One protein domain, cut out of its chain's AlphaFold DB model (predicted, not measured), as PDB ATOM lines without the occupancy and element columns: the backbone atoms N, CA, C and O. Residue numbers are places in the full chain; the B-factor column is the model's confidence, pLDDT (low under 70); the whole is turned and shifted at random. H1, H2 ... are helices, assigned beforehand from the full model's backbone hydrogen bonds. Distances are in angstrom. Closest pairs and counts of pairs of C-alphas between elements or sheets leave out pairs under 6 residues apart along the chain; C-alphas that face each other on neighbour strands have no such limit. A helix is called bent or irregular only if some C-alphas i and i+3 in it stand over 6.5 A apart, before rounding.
ATOM      1  N   SER A  60     109.046 111.980 184.700       52.75
ATOM      2  CA  SER A  60     109.944 111.498 185.753       52.75
ATOM      3  C   SER A  60     111.409 111.661 185.349       52.75
ATOM      4  O   SER A  60     112.224 112.083 186.168       52.75
ATOM      5  N   THR A  61     111.734 111.386 184.084       59.31
ATOM      6  CA  THR A  61     113.078 111.603 183.526       59.31
ATOM      7  C   THR A  61     113.407 113.096 183.492       59.31
ATOM      8  O   THR A  61     114.447 113.512 183.992       59.31
ATOM      9  N   GLN A  62     112.458 113.925 183.043       66.00
ATOM     10  CA  GLN A  62     112.634 115.376 182.982       66.00
ATOM     11  C   GLN A  62     112.855 116.005 184.370       66.00
ATOM     12  O   GLN A  62     113.701 116.883 184.529       66.00
ATOM     13  N   MET A  63     112.142 115.539 185.400       69.56
ATOM     14  CA  MET A  63     112.328 116.024 186.770       69.56
ATOM     15  C   MET A  63     113.702 115.630 187.331       69.56
ATOM     16  O   MET A  63     114.359 116.445 187.981       69.56
ATOM     17  N   ALA A  64     114.165 114.407 187.050       72.81
ATOM     18  CA  ALA A  64     115.494 113.955 187.447       72.81
ATOM     19  C   ALA A  64     116.600 114.800 186.794       72.81
ATOM     20  O   ALA A  64     117.539 115.206 187.479       72.81
ATOM     21  N   ASP A  65     116.460 115.141 185.514       75.06
ATOM     22  CA  ASP A  65     117.426 115.989 184.812       75.06
ATOM     23  C   ASP A  65     117.437 117.424 185.337       75.06
ATOM     24  O   ASP A  65     118.506 117.985 185.583       75.06
ATOM     25  N   VAL A  66     116.269 118.003 185.628       79.94
ATOM     26  CA  VAL A  66     116.183 119.330 186.261       79.94
ATOM     27  C   VAL A  66     116.891 119.338 187.618       79.94
ATOM     28  O   VAL A  66     117.635 120.277 187.922       79.94
ATOM     29  N   ILE A  67     116.708 118.291 188.428       82.25
ATOM     30  CA  ILE A  67     117.378 118.152 189.728       82.25
ATOM     31  C   ILE A  67     118.897 118.019 189.543       82.25
ATOM     32  O   ILE A  67     119.652 118.711 190.231       82.25
ATOM     33  N   ARG A  68     119.358 117.196 188.592       80.56
ATOM     34  CA  ARG A  68     120.790 117.033 188.281       80.56
ATOM     35  C   ARG A  68     121.429 118.352 187.854       80.56
ATOM     36  O   ARG A  68     122.478 118.713 188.381       80.56
ATOM     37  N   ILE A  69     120.789 119.100 186.956       82.38
ATOM     38  CA  ILE A  69     121.297 120.387 186.458       82.38
ATOM     39  C   ILE A  69     121.387 121.411 187.595       82.38
ATOM     40  O   ILE A  69     122.408 122.080 187.754       82.38
ATOM     41  N   ARG A  70     120.341 121.519 188.426       85.81
ATOM     42  CA  ARG A  70     120.334 122.409 189.603       85.81
ATOM     43  C   ARG A  70     121.475 122.069 190.559       85.81
ATOM     44  O   ARG A  70     122.186 122.968 191.000       85.81
ATOM     45  N   PHE A  71     121.661 120.785 190.847       84.81
ATOM     46  CA  PHE A  71     122.712 120.303 191.735       84.81
ATOM     47  C   PHE A  71     124.118 120.593 191.190       84.81
ATOM     48  O   PHE A  71     124.964 121.109 191.920       84.81
ATOM     49  N   LEU A  72     124.353 120.336 189.898       84.88
ATOM     50  CA  LEU A  72     125.626 120.636 189.238       84.88
ATOM     51  C   LEU A  72     125.960 122.128 189.290       84.88
ATOM     52  O   LEU A  72     127.091 122.483 189.612       84.88
ATOM     53  N   ASN A  73     124.980 123.000 189.047       84.88
ATOM     54  CA  ASN A  73     125.190 124.446 189.112       84.88
ATOM     55  C   ASN A  73     125.602 124.912 190.515       84.88
ATOM     56  O   ASN A  73     126.546 125.687 190.636       84.88
ATOM     57  N   VAL A  74     124.958 124.409 191.575       88.94
ATOM     58  CA  VAL A  74     125.317 124.758 192.965       88.94
ATOM     59  C   VAL A  74     126.733 124.292 193.313       88.94
ATOM     60  O   VAL A  74     127.486 125.013 193.969       88.94
ATOM     61  N   LEU A  75     127.120 123.097 192.865       85.88
ATOM     62  CA  LEU A  75     128.462 122.571 193.104       85.88
ATOM     63  C   LEU A  75     129.542 123.360 192.359       85.88
ATOM     64  O   LEU A  75     130.597 123.633 192.930       85.88
ATOM     65  N   LEU A  76     129.283 123.733 191.106       84.69
ATOM     66  CA  LEU A  76     130.198 124.556 190.316       84.69
ATOM     67  C   LEU A  76     130.359 125.954 190.914       84.69
ATOM     68  O   LEU A  76     131.482 126.438 191.021       84.69
ATOM     69  N   ASP A  77     129.266 126.564 191.363       87.12
ATOM     70  CA  ASP A  77     129.282 127.861 192.044       87.12
ATOM     71  C   ASP A  77     130.083 127.808 193.357       87.12
ATOM     72  O   ASP A  77     130.940 128.653 193.624       87.12
ATOM     73  N   SER A  78     129.905 126.732 194.129       87.44
ATOM     74  CA  SER A  78     130.666 126.492 195.361       87.44
ATOM     75  C   SER A  78     132.163 126.303 195.089       87.44
ATOM     76  O   SER A  78     133.001 126.808 195.835       87.44
ATOM     77  N   LEU A  79     132.519 125.599 194.011       86.88
ATOM     78  CA  LEU A  79     133.911 125.426 193.585       86.88
ATOM     79  C   LEU A  79     134.534 126.739 193.109       86.88
ATOM     80  O   LEU A  79     135.684 127.011 193.452       86.88
ATOM     81  N   ALA A  80     133.787 127.545 192.353       82.56
ATOM     82  CA  ALA A  80     134.225 128.864 191.912       82.56
ATOM     83  C   ALA A  80     134.462 129.796 193.108       82.56
ATOM     84  O   ALA A  80     135.528 130.400 193.211       82.56
ATOM     85  N   THR A  81     133.534 129.816 194.066       88.62
ATOM     86  CA  THR A  81     133.662 130.573 195.322       88.62
ATOM     87  C   THR A  81     134.865 130.116 196.151       88.62
ATOM     88  O   THR A  81     135.547 130.931 196.768       88.62
ATOM     89  N   ALA A  82     135.172 128.817 196.140       88.69
ATOM     90  CA  ALA A  82     136.333 128.252 196.825       88.69
ATOM     91  C   ALA A  82     137.662 128.417 196.057       88.69
ATOM     92  O   ALA A  82     138.701 127.983 196.558       88.69
ATOM     93  N   GLY A  83     137.655 128.981 194.842       88.81
ATOM     94  CA  GLY A  83     138.844 129.074 193.986       88.81
ATOM     95  C   GLY A  83     139.368 127.715 193.498       88.81
ATOM     96  O   GLY A  83     140.531 127.588 193.131       88.81
ATOM     97  N   LEU A  84     138.525 126.677 193.504       88.81
ATOM     98  CA  LEU A  84     138.863 125.299 193.130       88.81
ATOM     99  C   LEU A  84     138.299 124.919 191.752       88.81
ATOM    100  O   LEU A  84     137.925 123.766 191.529       88.81
ATOM    101  N   VAL A  85     138.241 125.874 190.822       81.88
ATOM    102  CA  VAL A  85     137.688 125.679 189.466       81.88
ATOM    103  C   VAL A  85     138.414 124.556 188.713       81.88
ATOM    104  O   VAL A  85     137.768 123.720 188.092       81.88
ATOM    105  N   GLU A  86     139.726 124.421 188.913       84.56
ATOM    106  CA  GLU A  86     140.567 123.325 188.396       84.56
ATOM    107  C   GLU A  86     140.034 121.916 188.738       84.56
ATOM    108  O   GLU A  86     140.309 120.930 188.053       84.56
ATOM    109  N   LYS A  87     139.258 121.785 189.825       83.62
ATOM    110  CA  LYS A  87     138.672 120.510 190.270       83.62
ATOM    111  C   LYS A  87     137.285 120.244 189.682       83.62
ATOM    112  O   LYS A  87     136.828 119.101 189.746       83.62
ATOM    113  N   ALA A  88     136.637 121.242 189.080       81.50
ATOM    114  CA  ALA A  88     135.349 121.104 188.403       81.50
ATOM    115  C   ALA A  88     135.313 119.971 187.358       81.50
ATOM    116  O   ALA A  88     134.387 119.159 187.423       81.50
ATOM    117  N   PRO A  89     136.301 119.806 186.451       81.56
ATOM    118  CA  PRO A  89     136.285 118.704 185.486       81.56
ATOM    119  C   PRO A  89     136.391 117.319 186.143       81.56
ATOM    120  O   PRO A  89     135.746 116.369 185.693       81.56
ATOM    121  N   ASN A  90     137.154 117.187 187.234       84.88
ATOM    122  CA  ASN A  90     137.246 115.934 187.992       84.88
ATOM    123  C   ASN A  90     135.930 115.610 188.705       84.88
ATOM    124  O   ASN A  90     135.511 114.453 188.727       84.88
ATOM    125  N   LEU A  91     135.252 116.630 189.240       83.12
ATOM    126  CA  LEU A  91     133.928 116.487 189.833       83.12
ATOM    127  C   LEU A  91     132.892 116.078 188.779       83.12
ATOM    128  O   LEU A  91     132.174 115.108 188.994       83.12
ATOM    129  N   LEU A  92     132.856 116.741 187.620       81.81
ATOM    130  CA  LEU A  92     131.960 116.369 186.519       81.81
ATOM    131  C   LEU A  92     132.203 114.930 186.055       81.81
ATOM    132  O   LEU A  92     131.245 114.192 185.854       81.81
ATOM    133  N   ARG A  93     133.465 114.497 185.936       82.19
ATOM    134  CA  ARG A  93     133.810 113.110 185.584       82.19
ATOM    135  C   ARG A  93     133.326 112.111 186.637       82.19
ATOM    136  O   ARG A  93     132.749 111.086 186.280       82.19
ATOM    137  N   ALA A  94     133.531 112.415 187.918       82.25
ATOM    138  CA  ALA A  94     133.084 111.569 189.024       82.25
ATOM    139  C   ALA A  94     131.553 111.473 189.099       82.25
ATOM    140  O   ALA A  94     131.014 110.412 189.407       82.25
ATOM    141  N   LEU A  95     130.849 112.566 188.793       76.62
ATOM    142  CA  LEU A  95     129.390 112.598 188.752       76.62
ATOM    143  C   LEU A  95     128.845 111.922 187.490       76.62
ATOM    144  O   LEU A  95     127.849 111.213 187.578       76.62
ATOM    145  N   LYS A  96     129.520 112.037 186.342       74.19
ATOM    146  CA  LYS A  96     129.129 111.341 185.108       74.19
ATOM    147  C   LYS A  96     129.100 109.823 185.299       74.19
ATOM    148  O   LYS A  96     128.118 109.206 184.919       74.19
ATOM    149  N   GLY A  97     130.080 109.246 185.997       68.56
ATOM    150  CA  GLY A  97     130.070 107.815 186.345       68.56
ATOM    151  C   GLY A  97     129.056 107.409 187.426       68.56
ATOM    152  O   GLY A  97     128.864 106.226 187.669       68.56
ATOM    153  N   ARG A  98     128.421 108.371 188.109       66.25
ATOM    154  CA  ARG A  98     127.361 108.128 189.106       66.25
ATOM    155  C   ARG A  98     125.956 108.334 188.534       66.25
ATOM    156  O   ARG A  98     125.010 107.773 189.073       66.25
ATOM    157  N   PHE A  99     125.821 109.174 187.505       63.03
ATOM    158  CA  PHE A  99     124.544 109.537 186.885       63.03
ATOM    159  C   PHE A  99     124.320 108.916 185.499       63.03
ATOM    160  O   PHE A  99     123.183 108.930 185.039       63.03
ATOM    161  N   GLY A 100     125.358 108.390 184.845       59.22
ATOM    162  CA  GLY A 100     125.273 107.723 183.547       59.22
ATOM    163  C   GLY A 100     125.892 106.330 183.601       59.22
ATOM    164  O   GLY A 100     127.091 106.193 183.385       59.22
ATOM    165  N   SER A 112     125.513 124.776 180.541       55.12
ATOM    166  CA  SER A 112     125.216 126.206 180.569       55.12
ATOM    167  C   SER A 112     126.455 126.981 180.110       55.12
ATOM    168  O   SER A 112     127.578 126.607 180.457       55.12
ATOM    169  N   LEU A 113     126.267 128.063 179.349       52.62
ATOM    170  CA  LEU A 113     127.353 128.910 178.841       52.62
ATOM    171  C   LEU A 113     128.383 129.243 179.943       52.62
ATOM    172  O   LEU A 113     129.584 129.254 179.693       52.62
ATOM    173  N   ASN A 114     127.923 129.402 181.191       51.31
ATOM    174  CA  ASN A 114     128.766 129.622 182.370       51.31
ATOM    175  C   ASN A 114     129.675 128.429 182.714       51.31
ATOM    176  O   ASN A 114     130.835 128.618 183.068       51.31
ATOM    177  N   THR A 115     129.179 127.199 182.589       55.31
ATOM    178  CA  THR A 115     129.969 125.971 182.750       55.31
ATOM    179  C   THR A 115     131.004 125.836 181.637       55.31
ATOM    180  O   THR A 115     132.127 125.417 181.897       55.31
ATOM    181  N   TYR A 116     130.656 126.231 180.410       57.06
ATOM    182  CA  TYR A 116     131.587 126.212 179.281       57.06
ATOM    183  C   TYR A 116     132.719 127.232 179.459       57.06
ATOM    184  O   TYR A 116     133.879 126.916 179.206       57.06
ATOM    185  N   ILE A 117     132.399 128.428 179.964       57.44
ATOM    186  CA  ILE A 117     133.378 129.475 180.288       57.44
ATOM    187  C   ILE A 117     134.320 129.017 181.415       57.44
ATOM    188  O   ILE A 117     135.527 129.196 181.294       57.44
ATOM    189  N   LEU A 118     133.804 128.351 182.457       55.59
ATOM    190  CA  LEU A 118     134.616 127.803 183.558       55.59
ATOM    191  C   LEU A 118     135.543 126.644 183.151       55.59
ATOM    192  O   LEU A 118     136.488 126.353 183.873       55.59
ATOM    193  N   LEU A 119     135.268 125.953 182.040       54.47
ATOM    194  CA  LEU A 119     136.071 124.817 181.564       54.47
ATOM    195  C   LEU A 119     137.089 125.195 180.472       54.47
ATOM    196  O   LEU A 119     137.939 124.371 180.136       54.47
ATOM    197  N   LYS A 120     136.978 126.391 179.880       50.91
ATOM    198  CA  LYS A 120     137.812 126.865 178.757       50.91
ATOM    199  C   LYS A 120     138.685 128.084 179.077       50.91
ATOM    200  O   LYS A 120     139.539 128.397 178.246       50.91
ATOM    201  N   GLY A 121     138.425 128.779 180.183       44.00
ATOM    202  CA  GLY A 121     139.286 129.845 180.713       44.00
ATOM    203  C   GLY A 121     140.404 129.273 181.565       44.00
ATOM    204  O   GLY A 121     141.508 129.854 181.502       44.00
TER     205      GLY A 121
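Overview. This is residues 60 to 100 and 112 to 121 of the 121 residues of an uncharacterized protein of Asparagus officinalis (UniProt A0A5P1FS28). A helical hairpin opens as a narrow V: long H1 turns tightly into shorter H2, which folds back, and short H3 sits near the turn. Printed are 51 residues, with helices H1, H2, H3 in that order and no named strand; the class is all helix. The whole is only just compact, close to loose (radius of gyration of the C-alphas 11.4 A), spanning 34 by 20 by 18 A.

Arrangement. Look along H1, residues 60 to 81: its residues 76 to 79 alone touch H2, residues 85 to 99, by 85 to 88 alone; the closest C-alphas, of Leu 79 and Val 85, are 5.6 A apart. This hairpin runs opposite ways at a shallow tilt of 22 degrees. H3, residues 113 to 120, only just touches H2, by its residues 85 to 89 alone, with 3 pairs of C-alphas within 8 A, the closest those of Val 85 and Leu 118, 7.0 A, at a steep tilt of 67 degrees. Every O i to N i+4 pair is within hydrogen-bond range in H1 and H3, 8 of 11 in H2.

Along the chain. Find C-alpha 60 at (109.944, 111.498, 185.753); H1 runs 31.9 A from there. H2, 21.0 A, is irregular, only just: C-alphas 86 and 89 are 6.9 A apart. H3, 10.7 A, ends at C-alpha 120 (137.812, 126.865, 178.757).

Size, cuts and confidence. The C-alphas farthest apart, of Ser 60 and Gly 121, are 35.0 A apart. Residues 101 to 111 are cut out; C-alphas 100 and 112 are 18.7 A apart. Look for pLDDT under 70 at residues 60 to 63, 97 to 100 and 112 to 121.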